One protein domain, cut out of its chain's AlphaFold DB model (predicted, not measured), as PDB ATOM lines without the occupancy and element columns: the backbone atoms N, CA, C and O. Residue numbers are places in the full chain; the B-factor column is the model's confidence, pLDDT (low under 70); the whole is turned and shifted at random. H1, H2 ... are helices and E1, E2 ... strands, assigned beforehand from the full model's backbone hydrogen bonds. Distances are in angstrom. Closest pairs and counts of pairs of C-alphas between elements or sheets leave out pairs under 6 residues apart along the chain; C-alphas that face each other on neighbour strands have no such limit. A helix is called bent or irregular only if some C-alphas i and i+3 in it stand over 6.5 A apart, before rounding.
ATOM      1  N   LYS A  57      63.541  74.695 101.130       76.25
ATOM      2  CA  LYS A  57      63.144  75.494 102.297       76.25
ATOM      3  C   LYS A  57      64.371  76.006 103.046       76.25
ATOM      4  O   LYS A  57      65.157  75.175 103.520       76.25
ATOM      5  N   PRO A  58      64.535  77.330 103.184       79.81
ATOM      6  CA  PRO A  58      65.633  77.878 103.956       79.81
ATOM      7  C   PRO A  58      65.495  77.479 105.423       79.81
ATOM      8  O   PRO A  58      64.391  77.346 105.959       79.81
ATOM      9  N   LYS A  59      66.634  77.250 106.079       85.62
ATOM     10  CA  LYS A  59      66.654  77.014 107.528       85.62
ATOM     11  C   LYS A  59      66.444  78.312 108.286       85.62
ATOM     12  O   LYS A  59      65.818  78.284 109.339       85.62
ATOM     13  N   LEU A  60      66.946  79.409 107.728       89.00
ATOM     14  CA  LEU A  60      66.790  80.766 108.226       89.00
ATOM     15  C   LEU A  60      66.254  81.605 107.074       89.00
ATOM     16  O   LEU A  60      66.892  81.633 106.028       89.00
ATOM     17  N   SER A  61      65.101  82.244 107.247       90.25
ATOM     18  CA  SER A  61      64.481  83.045 106.192       90.25
ATOM     19  C   SER A  61      64.406  84.510 106.585       90.25
ATOM     20  O   SER A  61      64.157  84.808 107.756       90.25
ATOM     21  N   GLY A  62      64.634  85.398 105.615       89.44
ATOM     22  CA  GLY A  62      64.562  86.846 105.807       89.44
ATOM     23  C   GLY A  62      65.517  87.377 106.878       89.44
ATOM     24  O   GLY A  62      65.188  88.335 107.574       89.44
ATOM     25  N   VAL A  63      66.676  86.735 107.055       92.31
ATOM     26  CA  VAL A  63      67.671  87.161 108.043       92.31
ATOM     27  C   VAL A  63      68.563  88.256 107.486       92.31
ATOM     28  O   VAL A  63      68.766  88.366 106.278       92.31
ATOM     29  N   LYS A  64      69.137  89.047 108.386       92.50
ATOM     30  CA  LYS A  64      70.130  90.065 108.047       92.50
ATOM     31  C   LYS A  64      71.546  89.575 108.314       92.50
ATOM     32  O   LYS A  64      71.780  88.768 109.219       92.50
ATOM     33  N   ILE A  65      72.506  90.088 107.556       91.38
ATOM     34  CA  ILE A  65      73.919  89.740 107.715       91.38
ATOM     35  C   ILE A  65      74.640  90.908 108.373       91.38
ATOM     36  O   ILE A  65      74.610  92.034 107.885       91.38
ATOM     37  N   LYS A  66      75.294  90.647 109.505       90.06
ATOM     38  CA  LYS A  66      76.098  91.647 110.211       90.06
ATOM     39  C   LYS A  66      77.335  91.992 109.374       90.06
ATOM     40  O   LYS A  66      78.081  91.092 108.999       90.06
ATOM     41  N   GLY A  67      77.578  93.281 109.138       85.44
ATOM     42  CA  GLY A  67      78.652  93.769 108.262       85.44
ATOM     43  C   GLY A  67      80.061  93.620 108.845       85.44
ATOM     44  O   GLY A  67      81.043  93.579 108.104       85.44
ATOM     45  N   GLY A  68      80.174  93.502 110.171       85.69
ATOM     46  CA  GLY A  68      81.447  93.256 110.850       85.69
ATOM     47  C   GLY A  68      81.807  91.763 110.885       85.69
ATOM     48  O   GLY A  68      81.014  90.985 111.430       85.69
ATOM     49  N   PRO A  69      82.997  91.349 110.407       87.81
ATOM     50  CA  PRO A  69      83.426  89.954 110.469       87.81
ATOM     51  C   PRO A  69      83.664  89.492 111.904       87.81
ATOM     52  O   PRO A  69      83.972  90.283 112.799       87.81
ATOM     53  N   HIS A  70      83.570  88.186 112.133       87.81
ATOM     54  CA  HIS A  70      84.177  87.575 113.313       87.81
ATOM     55  C   HIS A  70      85.536  86.944 112.997       87.81
ATOM     56  O   HIS A  70      85.844  86.610 111.861       87.81
ATOM     57  N   THR A  71      86.331  86.716 114.041       85.56
ATOM     58  CA  THR A  71      87.726  86.260 113.935       85.56
ATOM     59  C   THR A  71      87.891  84.783 113.555       85.56
ATOM     60  O   THR A  71      88.958  84.391 113.100       85.56
ATOM     61  N   TYR A  72      86.873  83.943 113.760       86.06
ATOM     62  CA  TYR A  72      86.981  82.503 113.503       86.06
ATOM     63  C   TYR A  72      86.720  82.198 112.028       86.06
ATOM     64  O   TYR A  72      85.599  82.382 111.569       86.06
ATOM     65  N   LYS A  73      87.735  81.741 111.297       88.50
ATOM     66  CA  LYS A  73      87.610  81.373 109.881       88.50
ATOM     67  C   LYS A  73      86.721  80.138 109.695       88.50
ATOM     68  O   LYS A  73      86.820  79.211 110.494       88.50
ATOM     69  N   ASP A  74      85.887  80.132 108.654       89.00
ATOM     70  CA  ASP A  74      84.973  79.039 108.298       89.00
ATOM     71  C   ASP A  74      83.918  78.749 109.381       89.00
ATOM     72  O   ASP A  74      83.421  77.632 109.502       89.00
ATOM     73  N   PHE A  75      83.538  79.753 110.179       90.81
ATOM     74  CA  PHE A  75      82.405  79.657 111.102       90.81
ATOM     75  C   PHE A  75      81.250  80.550 110.649       90.81
ATOM     76  O   PHE A  75      81.445  81.663 110.176       90.81
ATOM     77  N   LEU A  76      80.028  80.061 110.829       91.94
ATOM     78  CA  LEU A  76      78.808  80.850 110.783       91.94
ATOM     79  C   LEU A  76      78.315  81.024 112.211       91.94
ATOM     80  O   LEU A  76      77.911  80.057 112.868       91.94
ATOM     81  N   ARG A  77      78.317  82.261 112.699       90.62
ATOM     82  CA  ARG A  77      77.803  82.574 114.025       90.62
ATOM     83  C   ARG A  77      76.319  82.915 113.970       90.62
ATOM     84  O   ARG A  77      75.896  83.842 113.278       90.62
ATOM     85  N   LEU A  78      75.543  82.189 114.770       89.31
ATOM     86  CA  LEU A  78      74.096  82.343 114.886       89.31
ATOM     87  C   LEU A  78      73.713  82.925 116.248       89.31
ATOM     88  O   LEU A  78      74.359  82.646 117.265       89.31
ATOM     89  N   HIS A  79      72.615  83.681 116.280       87.06
ATOM     90  CA  HIS A  79      71.959  84.044 117.534       87.06
ATOM     91  C   HIS A  79      71.537  82.787 118.318       87.06
ATOM     92  O   HIS A  79      71.226  81.743 117.741       87.06
ATOM     93  N   SER A  80      71.504  82.889 119.647       79.69
ATOM     94  CA  SER A  80      71.297  81.754 120.550       79.69
ATOM     95  C   SER A  80      69.988  81.005 120.295       79.69
ATOM     96  O   SER A  80      70.002  79.785 120.134       79.69
ATOM     97  N   LYS A  81      68.867  81.728 120.192       79.94
ATOM     98  CA  LYS A  81      67.548  81.144 119.892       79.94
ATOM     99  C   LYS A  81      67.543  80.434 118.541       79.94
ATOM    100  O   LYS A  81      67.043  79.321 118.426       79.94
ATOM    101  N   THR A  82      68.145  81.062 117.536       83.75
ATOM    102  CA  THR A  82      68.229  80.546 116.168       83.75
ATOM    103  C   THR A  82      69.048  79.261 116.102       83.75
ATOM    104  O   THR A  82      68.627  78.287 115.480       83.75
ATOM    105  N   TYR A  83      70.188  79.230 116.800       83.75
ATOM    106  CA  TYR A  83      71.002  78.030 116.944       83.75
ATOM    107  C   TYR A  83      70.189  76.913 117.612       83.75
ATOM    108  O   TYR A  83      70.096  75.817 117.073       83.75
ATOM    109  N   MET A  84      69.536  77.177 118.751       78.88
ATOM    110  CA  MET A  84      68.744  76.152 119.454       78.88
ATOM    111  C   MET A  84      67.602  75.595 118.593       78.88
ATOM    112  O   MET A  84      67.408  74.377 118.532       78.88
ATOM    113  N   ALA A  85      66.897  76.470 117.869       80.12
ATOM    114  CA  ALA A  85      65.824  76.084 116.957       80.12
ATOM    115  C   ALA A  85      66.321  75.158 115.835       80.12
ATOM    116  O   ALA A  85      65.654  74.175 115.501       80.12
ATOM    117  N   LEU A  86      67.523  75.404 115.298       79.75
ATOM    118  CA  LEU A  86      68.140  74.550 114.277       79.75
ATOM    119  C   LEU A  86      68.387  73.119 114.783       79.75
ATOM    120  O   LEU A  86      68.232  72.156 114.028       79.75
ATOM    121  N   HIS A  87      68.685  72.975 116.074       77.19
ATOM    122  CA  HIS A  87      68.863  71.687 116.746       77.19
ATOM    123  C   HIS A  87      67.563  71.098 117.314       77.19
ATOM    124  O   HIS A  87      67.613  70.078 118.001       77.19
ATOM    125  N   LYS A  88      66.400  71.696 117.000       73.81
ATOM    126  CA  LYS A  88      65.075  71.300 117.512       73.81
ATOM    127  C   LYS A  88      65.037  71.195 119.037       73.81
ATOM    128  O   LYS A  88      64.378  70.316 119.589       73.81
ATOM    129  N   ARG A  89      65.786  72.061 119.717       65.88
ATOM    130  CA  ARG A  89      65.829  72.090 121.172       65.88
ATOM    131  C   ARG A  89      64.988  73.251 121.668       65.88
ATOM    132  O   ARG A  89      65.283  74.399 121.355       65.88
ATOM    133  N   ASP A  90      63.983  72.931 122.466       54.47
ATOM    134  CA  ASP A  90      63.260  73.907 123.266       54.47
ATOM    135  C   ASP A  90      63.783  73.757 124.693       54.47
ATOM    136  O   ASP A  90      63.514  72.762 125.364       54.47
ATOM    137  N   VAL A  91      64.684  74.646 125.109       53.22
ATOM    138  CA  VAL A  91      65.285  74.557 126.444       53.22
ATOM    139  C   VAL A  91      65.022  75.864 127.159       53.22
ATOM    140  O   VAL A  91      65.488  76.916 126.727       53.22
ATOM    141  N   GLN A  92      64.269  75.772 128.252       51.50
ATOM    142  CA  GLN A  92      64.123  76.827 129.245       51.50
ATOM    143  C   GLN A  92      64.966  76.463 130.479       51.50
ATOM    144  O   GLN A  92      64.947  75.320 130.937       51.50
ATOM    145  N   GLY A  93      65.698  77.433 131.036       52.59
ATOM    146  CA  GLY A  93      66.355  77.312 132.348       52.59
ATOM    147  C   GLY A  93      67.821  76.844 132.350       52.59
ATOM    148  O   GLY A  93      68.496  76.779 131.326       52.59
ATOM    149  N   SER A  94      68.350  76.549 133.544       45.31
ATOM    150  CA  SER A  94      69.778  76.273 133.812       45.31
ATOM    151  C   SER A  94      70.336  75.011 133.135       45.31
ATOM    152  O   SER A  94      71.532  74.963 132.848       45.31
ATOM    153  N   ALA A  95      69.483  74.041 132.777       51.31
ATOM    154  CA  ALA A  95      69.842  72.857 131.979       51.31
ATOM    155  C   ALA A  95      70.333  73.206 130.556       51.31
ATOM    156  O   ALA A  95      70.977  72.397 129.886       51.31
ATOM    157  N   GLN A  96      70.078  74.436 130.104       60.53
ATOM    158  CA  GLN A  96      70.543  74.953 128.825       60.53
ATOM    159  C   GLN A  96      72.067  75.099 128.776       60.53
ATOM    160  O   GLN A  96      72.648  74.875 127.725       60.53
ATOM    161  N   SER A  97      72.742  75.391 129.892       63.19
ATOM    162  CA  SER A  97      74.204  75.578 129.919       63.19
ATOM    163  C   SER A  97      74.961  74.348 129.408       63.19
ATOM    164  O   SER A  97      75.828  74.462 128.541       63.19
ATOM    165  N   ASP A  98      74.631  73.167 129.927       65.81
ATOM    166  CA  ASP A  98      75.445  71.972 129.692       65.81
ATOM    167  C   ASP A  98      75.059  71.266 128.393       65.81
ATOM    168  O   ASP A  98      75.926  70.777 127.667       65.81
ATOM    169  N   ILE A  99      73.773  71.321 128.035       65.81
ATOM    170  CA  ILE A  99      73.276  70.895 126.726       65.81
ATOM    171  C   ILE A  99      73.913  71.729 125.607       65.81
ATOM    172  O   ILE A  99      74.414  71.169 124.631       65.81
ATOM    173  N   VAL A 100      73.942  73.056 125.767       67.81
ATOM    174  CA  VAL A 100      74.535  73.971 124.784       67.81
ATOM    175  C   VAL A 100      76.032  73.723 124.658       67.81
ATOM    176  O   VAL A 100      76.528  73.656 123.541       67.81
ATOM    177  N   LYS A 101      76.753  73.504 125.765       69.62
ATOM    178  CA  LYS A 101      78.183  73.146 125.721       69.62
ATOM    179  C   LYS A 101      78.440  71.838 124.971       69.62
ATOM    180  O   LYS A 101      79.373  71.780 124.174       69.62
ATOM    181  N   GLN A 102      77.632  70.802 125.204       69.38
ATOM    182  CA  GLN A 102      77.779  69.526 124.494       69.38
ATOM    183  C   GLN A 102      77.490  69.655 122.996       69.38
ATOM    184  O   GLN A 102      78.201  69.055 122.190       69.38
ATOM    185  N   ASP A 103      76.466  70.416 122.616       70.75
ATOM    186  CA  ASP A 103      76.146  70.642 121.205       70.75
ATOM    187  C   ASP A 103      77.203  71.515 120.524       70.75
ATOM    188  O   ASP A 103      77.671  71.143 119.453       70.75
ATOM    189  N   LEU A 104      77.693  72.574 121.183       70.88
ATOM    190  CA  LEU A 104      78.843  73.354 120.708       70.88
ATOM    191  C   LEU A 104      80.058  72.464 120.442       70.88
ATOM    192  O   LEU A 104      80.680  72.582 119.391       70.88
ATOM    193  N   ALA A 105      80.397  71.576 121.378       68.31
ATOM    194  CA  ALA A 105      81.535  70.675 121.215       68.31
ATOM    195  C   ALA A 105      81.337  69.720 120.026       68.31
ATOM    196  O   ALA A 105      82.277  69.453 119.281       68.31
ATOM    197  N   LYS A 106      80.108  69.231 119.819       72.25
ATOM    198  CA  LYS A 106      79.765  68.355 118.689       72.25
ATOM    199  C   LYS A 106      79.738  69.086 117.352       72.25
ATOM    200  O   LYS A 106      80.049  68.467 116.340       72.25
ATOM    201  N   ASP A 107      79.317  70.344 117.312       73.88
ATOM    202  CA  ASP A 107      79.200  71.103 116.066       73.88
ATOM    203  C   ASP A 107      80.497  71.797 115.669       73.88
ATOM    204  O   ASP A 107      80.763  71.922 114.476       73.88
ATOM    205  N   ALA A 108      81.366  72.107 116.633       68.12
ATOM    206  CA  ALA A 108      82.744  72.499 116.355       68.12
ATOM    207  C   ALA A 108      83.502  71.428 115.550       68.12
ATOM    208  O   ALA A 108      84.403  71.761 114.791       68.12
ATOM    209  N   SER A 109      83.123  70.149 115.665       71.62
ATOM    210  CA  SER A 109      83.727  69.051 114.900       71.62
ATOM    211  C   SER A 109      82.956  68.675 113.626       71.62
ATOM    212  O   SER A 109      83.280  67.670 112.994       71.62
ATOM    213  N   ARG A 110      81.877  69.387 113.276       83.94
ATOM    214  CA  ARG A 110      81.013  69.051 112.132       83.94
ATOM    215  C   ARG A 110      81.051  70.141 111.083       83.94
ATOM    216  O   ARG A 110      80.872  71.309 111.403       83.94
ATOM    217  N   TYR A 111      81.161  69.720 109.832       85.81
ATOM    218  CA  TYR A 111      81.022  70.597 108.681       85.81
ATOM    219  C   TYR A 111      79.562  70.699 108.243       85.81
ATOM    220  O   TYR A 111      78.801  69.721 108.263       85.81
ATOM    221  N   TYR A 112      79.183  71.897 107.825       89.19
ATOM    222  CA  TYR A 112      77.891  72.210 107.247       89.19
ATOM    223  C   TYR A 112      78.108  72.899 105.905       89.19
ATOM    224  O   TYR A 112      78.920  73.808 105.805       89.19
ATOM    225  N   VAL A 113      77.348  72.511 104.883       89.25
ATOM    226  CA  VAL A 113      77.207  73.345 103.689       89.25
ATOM    227  C   VAL A 113      76.224  74.450 104.032       89.25
ATOM    228  O   VAL A 113      75.060  74.173 104.355       89.25
ATOM    229  N   VAL A 114      76.713  75.679 103.974       91.44
ATOM    230  CA  VAL A 114      75.936  76.900 104.126       91.44
ATOM    231  C   VAL A 114      75.827  77.546 102.756       91.44
ATOM    232  O   VAL A 114      76.834  77.873 102.132       91.44
ATOM    233  N   THR A 115      74.596  77.742 102.302       90.94
ATOM    234  CA  THR A 115      74.304  78.495 101.085       90.94
ATOM    235  C   THR A 115      73.487  79.718 101.442       90.94
ATOM    236  O   THR A 115      72.436  79.599 102.075       90.94
ATOM    237  N   VAL A 116      73.974  80.880 101.025       92.19
ATOM    238  CA  VAL A 116      73.309  82.167 101.215       92.19
ATOM    239  C   VAL A 116      72.683  82.575  99.895       92.19
ATOM    240  O   VAL A 116      73.347  82.585  98.857       92.19
ATOM    241  N   VAL A 117      71.401  82.905  99.945       90.94
ATOM    242  CA  VAL A 117      70.621  83.396  98.813       90.94
ATOM    243  C   VAL A 117      69.991  84.709  99.247       90.94
ATOM    244  O   VAL A 117      69.490  84.811 100.363       90.94
ATOM    245  N   GLU A 118      70.024  85.726  98.400       90.19
ATOM    246  CA  GLU A 118      69.259  86.947  98.658       90.19
ATOM    247  C   GLU A 118      67.765  86.651  98.505       90.19
ATOM    248  O   GLU A 118      67.347  85.999  97.543       90.19
ATOM    249  N   SER A 119      66.953  87.096  99.461       86.88
ATOM    250  CA  SER A 119      65.527  86.784  99.473       86.88
ATOM    251  C   SER A 119      64.841  87.292  98.205       86.88
ATOM    252  O   SER A 119      64.982  88.445  97.808       86.88
ATOM    253  N   GLY A 120      64.088  86.405  97.552       81.19
ATOM    254  CA  GLY A 120      63.434  86.689  96.272       81.19
ATOM    255  C   GLY A 120      64.315  86.483  95.034       81.19
ATOM    256  O   GLY A 120      63.795  86.567  93.921       81.19
ATOM    257  N   LYS A 121      65.607  86.154  95.186       82.50
ATOM    258  CA  LYS A 121      66.488  85.794  94.064       82.50
ATOM    259  C   LYS A 121      66.648  84.276  93.922       82.50
ATOM    260  O   LYS A 121      66.662  83.555  94.917       82.50
ATOM    261  N   PRO A 122      66.784  83.764  92.683       77.12
ATOM    262  CA  PRO A 122      66.907  82.326  92.442       77.12
ATOM    263  C   PRO A 122      68.342  81.795  92.580       77.12
ATOM    264  O   PRO A 122      68.527  80.589  92.728       77.12
ATOM    265  N   LEU A 123      69.355  82.663  92.487       82.62
ATOM    266  CA  LEU A 123      70.761  82.261  92.460       82.62
ATOM    267  C   LEU A 123      71.432  82.468  93.825       82.62
ATOM    268  O   LEU A 123      71.223  83.511  94.448       82.62
ATOM    269  N   PRO A 124      72.253  81.507  94.287       87.25
ATOM    270  CA  PRO A 124      73.007  81.663  95.520       87.25
ATOM    271  C   PRO A 124      74.124  82.694  95.357       87.25
ATOM    272  O   PRO A 124      74.841  82.681  94.359       87.25
ATOM    273  N   LEU A 125      74.299  83.534  96.377       88.44
ATOM    274  CA  LEU A 125      75.409  84.484  96.465       88.44
ATOM    275  C   LEU A 125      76.712  83.778  96.836       88.44
ATOM    276  O   LEU A 125      77.769  84.088  96.301       88.44
ATOM    277  N   VAL A 126      76.637  82.818  97.758       90.56
ATOM    278  CA  VAL A 126      77.789  82.029  98.203       90.56
ATOM    279  C   VAL A 126      77.335  80.650  98.662       90.56
ATOM    280  O   VAL A 126      76.246  80.482  99.217       90.56
ATOM    281  N   THR A 127      78.172  79.639  98.429       89.62
ATOM    282  CA  THR A 127      78.027  78.298  99.010       89.62
ATOM    283  C   THR A 127      79.372  77.843  99.557       89.62
ATOM    284  O   THR A 127      80.315  77.647  98.793       89.62
ATOM    285  N   ARG A 128      79.460  77.664 100.877       89.75
ATOM    286  CA  ARG A 128      80.700  77.339 101.595       89.75
ATOM    287  C   ARG A 128      80.479  76.221 102.603       89.75
ATOM    288  O   ARG A 128      79.383  76.049 103.135       89.75
ATOM    289  N   GLU A 129      81.540  75.474 102.876       89.88
ATOM    290  CA  GLU A 129      81.600  74.612 104.053       89.88
ATOM    291  C   GLU A 129      82.014  75.428 105.262       89.88
ATOM    292  O   GLU A 129      83.027  76.118 105.229       89.88
ATOM    293  N   MET A 130      81.209  75.359 106.314       91.69
ATOM    294  CA  MET A 130      81.426  76.109 107.537       91.69
ATOM    295  C   MET A 130      81.010  75.283 108.750       91.69
ATOM    296  O   MET A 130      80.160  74.393 108.679       91.69
ATOM    297  N   HIS A 131      81.574  75.619 109.895       90.50
ATOM    298  CA  HIS A 131      81.116  75.183 111.200       90.50
ATOM    299  C   HIS A 131      80.045  76.137 111.728       90.50
ATOM    300  O   HIS A 131      80.025  77.323 111.402       90.50
ATOM    301  N   LEU A 132      79.154  75.646 112.586       89.00
ATOM    302  CA  LEU A 132      78.196  76.512 113.269       89.00
ATOM    303  C   LEU A 132      78.770  76.943 114.616       89.00
ATOM    304  O   LEU A 132      79.228  76.115 115.400       89.00
ATOM    305  N   GLN A 133      78.717  78.243 114.898       85.38
ATOM    306  CA  GLN A 133      79.108  78.800 116.185       85.38
ATOM    307  C   GLN A 133      77.905  79.420 116.891       85.38
ATOM    308  O   GLN A 133      77.147  80.212 116.328       85.38
ATOM    309  N   PHE A 134      77.779  79.123 118.176       80.75
ATOM    310  CA  PHE A 134      76.850  79.813 119.055       80.75
ATOM    311  C   PHE A 134      77.415  81.181 119.472       80.75
ATOM    312  O   PHE A 134      78.532  81.272 119.989       80.75
ATOM    313  N   ALA A 135      76.639  82.254 119.294       73.88
ATOM    314  CA  ALA A 135      77.003  83.575 119.796       73.88
ATOM    315  C   ALA A 135      76.996  83.603 121.338       73.88
ATOM    316  O   ALA A 135      75.942  83.599 121.976       73.88
ATOM    317  N   SER A 136      78.178  83.639 121.959       69.25
ATOM    318  CA  SER A 136      78.295  83.839 123.412       69.25
ATOM    319  C   SER A 136      77.847  85.251 123.827       69.25
ATOM    320  O   SER A 136      77.868  86.174 123.014       69.25
ATOM    321  N   LYS A 137      77.540  85.464 125.118       64.75
ATOM    322  CA  LYS A 137      77.171  86.793 125.657       64.75
ATOM    323  C   LYS A 137      78.190  87.900 125.339       64.75
ATOM    324  O   LYS A 137      77.799  89.053 125.221       64.75
ATOM    325  N   ARG A 138      79.477  87.559 125.194       60.22
ATOM    326  CA  ARG A 138      80.562  88.514 124.896       60.22
ATOM    327  C   ARG A 138      80.619  88.925 123.421       60.22
ATOM    328  O   ARG A 138      81.173  89.967 123.098       60.22
ATOM    329  N   TYR A 139      80.049  88.110 122.539       68.62
ATOM    330  CA  TYR A 139      80.076  88.294 121.091       68.62
ATOM    331  C   TYR A 139      78.668  88.079 120.541       68.62
ATOM    332  O   TYR A 139      78.410  87.113 119.818       68.62
ATOM    333  N   SER A 140      77.744  88.948 120.956       74.31
ATOM    334  CA  SER A 140      76.336  88.828 120.603       74.31
ATOM    335  C   SER A 140      76.105  89.133 119.121       74.31
ATOM    336  O   SER A 140      76.631  90.087 118.533       74.31
ATOM    337  N   VAL A 141      75.297  88.276 118.512       83.81
ATOM    338  CA  VAL A 141      74.663  88.513 117.219       83.81
ATOM    339  C   VAL A 141      73.209  88.859 117.536       83.81
ATOM    340  O   VAL A 141      72.601  88.097 118.290       83.81
ATOM    341  N   PRO A 142      72.666  89.993 117.061       85.62
ATOM    342  CA  PRO A 142      71.275  90.345 117.331       85.62
ATOM    343  C   PRO A 142      70.305  89.261 116.838       85.62
ATOM    344  O   PRO A 142      70.617  88.488 115.930       85.62
ATOM    345  N   GLU A 143      69.114  89.192 117.429       84.94
ATOM    346  CA  GLU A 143      68.072  88.288 116.936       84.94
ATOM    347  C   GLU A 143      67.720  88.635 115.474       84.94
ATOM    348  O   GLU A 143      67.764  89.797 115.070       84.94
ATOM    349  N   GLY A 144      67.468  87.616 114.648       86.31
ATOM    350  CA  GLY A 144      67.254  87.792 113.204       86.31
ATOM    351  C   GLY A 144      68.520  88.087 112.386       86.31
ATOM    352  O   GLY A 144      68.417  88.269 111.176       86.31
ATOM    353  N   HIS A 145      69.699  88.105 113.017       90.88
ATOM    354  CA  HIS A 145      70.972  88.324 112.334       90.88
ATOM    355  C   HIS A 145      71.855  87.079 112.340       90.88
ATOM    356  O   HIS A 145      71.774  86.216 113.222       90.88
ATOM    357  N   VAL A 146      72.758  87.038 111.369       92.31
ATOM    358  CA  VAL A 146      73.889  86.112 111.327       92.31
ATOM    359  C   VAL A 146      75.193  86.882 111.152       92.31
ATOM    360  O   VAL A 146      75.199  88.020 110.682       92.31
ATOM    361  N   GLN A 147      76.305  86.271 111.540       92.62
ATOM    362  CA  GLN A 147      77.632  86.852 111.359       92.62
ATOM    363  C   GLN A 147      78.561  85.809 110.737       92.62
ATOM    364  O   GLN A 147      78.612  84.678 111.219       92.62
ATOM    365  N   PHE A 148      79.282  86.207 109.693       92.69
ATOM    366  CA  PHE A 148      80.259  85.380 108.983       92.69
ATOM    367  C   PHE A 148      81.694  85.857 109.268       92.69
ATOM    368  O   PHE A 148      81.912  86.904 109.894       92.69
ATOM    369  N   ASP A 149      82.680  85.086 108.810       91.06
ATOM    370  CA  ASP A 149      84.069  85.537 108.728       91.06
ATOM    371  C   ASP A 149      84.282  86.560 107.595       91.06
ATOM    372  O   ASP A 149      83.399  86.817 106.778       91.06
ATOM    373  N   GLY A 150      85.465  87.178 107.566       88.81
ATOM    374  CA  GLY A 150      85.777  88.236 106.604       88.81
ATOM    375  C   GLY A 150      85.831  87.783 105.147       88.81
ATOM    376  O   GLY A 150      85.436  88.552 104.276       88.81
ATOM    377  N   GLU A 151      86.276  86.557 104.866       89.62
ATOM    378  CA  GLU A 151      86.354  86.055 103.488       89.62
ATOM    379  C   GLU A 151      84.947  85.859 102.918       89.62
ATOM    380  O   GLU A 151      84.652  86.331 101.820       89.62
ATOM    381  N   VAL A 152      84.060  85.226 103.691       90.31
ATOM    382  CA  VAL A 152      82.679  84.975 103.268       90.31
ATOM    383  C   VAL A 152      81.872  86.269 103.188       90.31
ATOM    384  O   VAL A 152      81.101  86.433 102.246       90.31
ATOM    385  N   LEU A 153      82.062  87.220 104.114       89.75
ATOM    386  CA  LEU A 153      81.415  88.535 104.005       89.75
ATOM    387  C   LEU A 153      81.843  89.279 102.741       89.75
ATOM    388  O   LEU A 153      80.993  89.869 102.079       89.75
ATOM    389  N   ASN A 154      83.128  89.239 102.387       88.19
ATOM    390  CA  ASN A 154      83.606  89.862 101.156       88.19
ATOM    391  C   ASN A 154      83.006  89.185  99.917       88.19
ATOM    392  O   ASN A 154      82.571  89.877  99.005       88.19
ATOM    393  N   GLU A 155      82.923  87.853  99.895       89.31
ATOM    394  CA  GLU A 155      82.285  87.106  98.800       89.31
ATOM    395  C   GLU A 155      80.795  87.461  98.662       89.31
ATOM    396  O   GLU A 155      80.305  87.666  97.553       89.31
ATOM    397  N   ILE A 156      80.086  87.611  99.787       89.69
ATOM    398  CA  ILE A 156      78.688  88.055  99.798       89.69
ATOM    399  C   ILE A 156      78.569  89.470  99.237       89.69
ATOM    400  O   ILE A 156      77.732  89.669  98.370       89.69
ATOM    401  N   ARG A 157      79.397  90.426  99.684       86.94
ATOM    402  CA  ARG A 157      79.381  91.812  99.176       86.94
ATOM    403  C   ARG A 157      79.638  91.875  97.673       86.94
ATOM    404  O   ARG A 157      78.880  92.513  96.961       86.94
ATOM    405  N   LEU A 158      80.656  91.159  97.192       86.06
ATOM    406  CA  LEU A 158      81.021  91.126  95.771       86.06
ATOM    407  C   LEU A 158      79.899  90.590  94.877       86.06
ATOM    408  O   LEU A 158      79.751  91.035  93.742       86.06
ATOM    409  N   ASN A 159      79.137  89.616  95.376       85.19
ATOM    410  CA  ASN A 159      78.042  89.002  94.631       85.19
ATOM    411  C   ASN A 159      76.686  89.667  94.915       85.19
ATOM    412  O   ASN A 159      75.706  89.354  94.232       85.19
ATOM    413  N   ASN A 160      76.606  90.553  95.911       81.56
ATOM    414  CA  ASN A 160      75.396  91.304  96.207       81.56
ATOM    415  C   ASN A 160      75.177  92.369  95.126       81.56
ATOM    416  O   ASN A 160      76.115  92.960  94.601       81.56
ATOM    417  N   ALA A 161      73.917  92.613  94.773       67.56
ATOM    418  CA  ALA A 161      73.575  93.596  93.747       67.56
ATOM    419  C   ALA A 161      73.483  95.034  94.290       67.56
ATOM    420  O   ALA A 161      73.237  95.956  93.512       67.56
ATOM    421  N   SER A 162      73.605  95.219  95.607       62.62
ATOM    422  CA  SER A 162      73.493  96.527  96.252       62.62
ATOM    423  C   SER A 162      74.779  97.336  96.084       62.62
ATOM    424  O   SER A 162      75.853  96.871  96.449       62.62
ATOM    425  N   GLN A 163      74.666  98.560  95.561       55.91
ATOM    426  CA  GLN A 163      75.794  99.488  95.378       55.91
ATOM    427  C   GLN A 163      76.266 100.140  96.692       55.91
ATOM    428  O   GLN A 163      77.329 100.749  96.717       55.91
ATOM    429  N   ASP A 164      75.505  99.987  97.781       56.94
ATOM    430  CA  ASP A 164      75.784 100.609  99.085       56.94
ATOM    431  C   ASP A 164      76.703  99.760  99.998       56.94
ATOM    432  O   ASP A 164      76.982 100.145 101.132       56.94
ATOM    433  N   ASP A 165      77.169  98.591  99.539       55.22
ATOM    434  CA  ASP A 165      77.919  97.621 100.361       55.22
ATOM    435  C   ASP A 165      79.450  97.829 100.376       55.22
ATOM    436  O   ASP A 165      80.162  97.106 101.088       55.22
ATOM    437  N   ASP A 166      79.957  98.816  99.630       53.50
ATOM    438  CA  ASP A 166      81.381  99.195  99.607       53.50
ATOM    439  C   ASP A 166      81.808  99.970 100.868       53.50
ATOM    440  O   ASP A 166      82.997 100.052 101.195       53.50
ATOM    441  N   GLU A 167      80.846 100.504 101.623       51.69
ATOM    442  CA  GLU A 167      81.104 101.257 102.844       51.69
ATOM    443  C   GLU A 167      80.885 100.377 104.079       51.69
ATOM    444  O   GLU A 167      79.984  99.544 104.133       51.69
ATOM    445  N   GLY A 168      81.750 100.531 105.087       53.78
ATOM    446  CA  GLY A 168      81.828  99.709 106.302       53.78
ATOM    447  C   GLY A 168      80.627  99.813 107.254       53.78
ATOM    448  O   GLY A 168      80.809 100.052 108.449       53.78
ATOM    449  N   GLY A 169      79.411  99.627 106.743       62.53
ATOM    450  CA  GLY A 169      78.159  99.612 107.478       62.53
ATOM    451  C   GLY A 169      78.071  98.479 108.501       62.53
ATOM    452  O   GLY A 169      78.789  97.474 108.468       62.53
ATOM    453  N   THR A 170      77.149  98.642 109.451       72.69
ATOM    454  CA  THR A 170      76.902  97.673 110.530       72.69
ATOM    455  C   THR A 170      76.251  96.377 110.040       72.69
ATOM    456  O   THR A 170      76.389  95.338 110.693       72.69
ATOM    457  N   GLU A 171      75.574  96.419 108.893       81.69
ATOM    458  CA  GLU A 171      74.823  95.337 108.244       81.69
ATOM    459  C   GLU A 171      75.086  95.384 106.730       81.69
ATOM    460  O   GLU A 171      75.318  96.463 106.196       81.69
ATOM    461  N   ILE A 172      75.065  94.227 106.063       83.81
ATOM    462  CA  ILE A 172      75.052  94.149 104.592       83.81
ATOM    463  C   ILE A 172      73.618  94.417 104.118       83.81
ATOM    464  O   ILE A 172      72.666  93.889 104.709       83.81
ATOM    465  N   ALA A 173      73.461  95.240 103.083       84.38
ATOM    466  CA  ALA A 173      72.161  95.651 102.573       84.38
ATOM    467  C   ALA A 173      71.389  94.478 101.945       84.38
ATOM    468  O   ALA A 173      71.794  93.907 100.932       84.38
ATOM    469  N   GLY A 174      70.228  94.160 102.524       86.50
ATOM    470  CA  GLY A 174      69.306  93.154 102.006       86.50
ATOM    471  C   GLY A 174      68.729  92.247 103.088       86.50
ATOM    472  O   GLY A 174      69.013  92.374 104.282       86.50
ATOM    473  N   THR A 175      67.888  91.318 102.651       91.56
ATOM    474  CA  THR A 175      67.428  90.183 103.451       91.56
ATOM    475  C   THR A 175      67.827  88.898 102.750       91.56
ATOM    476  O   THR A 175      67.870  88.830 101.521       91.56
ATOM    477  N   TYR A 176      68.162  87.881 103.538       92.38
ATOM    478  CA  TYR A 176      68.772  86.667 103.020       92.38
ATOM    479  C   TYR A 176      68.073  85.423 103.549       92.38
ATOM    480  O   TYR A 176      67.672  85.332 104.711       92.38
ATOM    481  N   ASP A 177      68.003  84.429 102.679       92.50
ATOM    482  CA  ASP A 177      67.584  83.075 102.971       92.50
ATOM    483  C   ASP A 177      68.830  82.183 103.057       92.50
ATOM    484  O   ASP A 177      69.613  82.065 102.111       92.50
ATOM    485  N   ILE A 178      69.030  81.552 104.214       91.75
ATOM    486  CA  ILE A 178      70.198  80.711 104.487       91.75
ATOM    487  C   ILE A 178      69.770  79.254 104.579       91.75
ATOM    488  O   ILE A 178      68.967  78.840 105.429       91.75
ATOM    489  N   TYR A 179      70.370  78.450 103.715       90.31
ATOM    490  CA  TYR A 179      70.221  77.007 103.677       90.31
ATOM    491  C   TYR A 179      71.405  76.384 104.403       90.31
ATOM    492  O   TYR A 179      72.556  76.624 104.051       90.31
ATOM    493  N   ILE A 180      71.120  75.588 105.433       88.44
ATOM    494  CA  ILE A 180      72.141  74.937 106.255       88.44
ATOM    495  C   ILE A 180      71.910  73.434 106.208       88.44
ATOM    496  O   ILE A 180      70.824  72.943 106.545       88.44
ATOM    497  N   ARG A 181      72.947  72.693 105.821       86.19
ATOM    498  CA  ARG A 181      72.910  71.234 105.746       86.19
ATOM    499  C   ARG A 181      74.174  70.624 106.317       86.19
ATOM    500  O   ARG A 181      75.271  70.972 105.908       86.19
TER     501      ARG A 181
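What this domain is: This is residues 57 to 181 of the 224 residues of an uncharacterized protein of Caulobacteraceae bacterium (UniProt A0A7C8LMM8). Look for a small closed barrel of six strands, with the helices on its outside: H1 and H2 towards one end of the longest axis, H3 over a side of the barrel, and the short H4 beyond H3 towards the other end. E4 and E6, the longest strands, bend as they go round the barrel. The 125 printed residues hold six strands and four helices in the order E1 E2 H1 H2 E3 E4 E5 H3 H4 E6, in a mixed class of helices and strands. Round the mixed barrel run E1, E5, E2, E4, E3, E6 and back to E1. The whole is compact, with a radius of gyration of the C-alphas of 14.3 A, and spans 46 by 30 by 24 A.

Where its parts are: Find C-alpha 60 at (66.790, 80.766, 108.226); from there E1 runs to residue 66, 14.5 A on. E2 holds residues 75 to 78, H1 residues 80 to 86, and H2, 17.6 A long, residues 96 to 108. E3, residues 112 to 118, measures 19.1 A; E4, residues 124 to 134, measures 23.9 A and bends by 81 degrees at residue 129. E5 holds residues 145 to 147, H3 residues 150 to 159, 14.3 A long, and H4 residues 163 to 166. H4 is irregular, with C-alphas 163 and 166 7.0 A apart. E6, residues 171 to 181, bends by 95 degrees at residue 174 and ends at C-alpha 181, (72.910, 71.234, 105.746), 24.3 A from its first.

How they stand to each other: In the barrel, E1 and E5 are parallel, with N 66 and O 146 at 2.9 A. E5 and E2 are antiparallel: look at N 77 and O 147, 2.8 A. E2 and E4 are parallel, with N 76 and O 131 at 2.8 A. The hairpin E3 and E4 has N 114 and O 128 at 2.8 A. E6 is antiparallel to E3, N 115 and O 179 at 2.9 A, and to E1, N 178 and O 60 at 2.8 A. H3 is on the barrel, outside it, at a height of 7.6 A, slantwise to E3 at 36 degrees on the local plane; its closest C-alphas to E4 are those of Asn 159 and Leu 125, 5.5 A. H2 is over none of the strands, and its Ala 108 comes within 6.0 A of His 131 of E4, between C-alphas. In H1, H2 and H3 every O i to N i+4 pair is within hydrogen-bond range; H4 is too short for one.

The domain as a whole: The C-alphas farthest apart, those of Ala 95 and Gln 163, are 45.7 A apart. The printed part has no cut and no long link. Its mean pLDDT is 80.0, and among the residues under 70 are 89 to 102, 136 to 139 and 161 to 169.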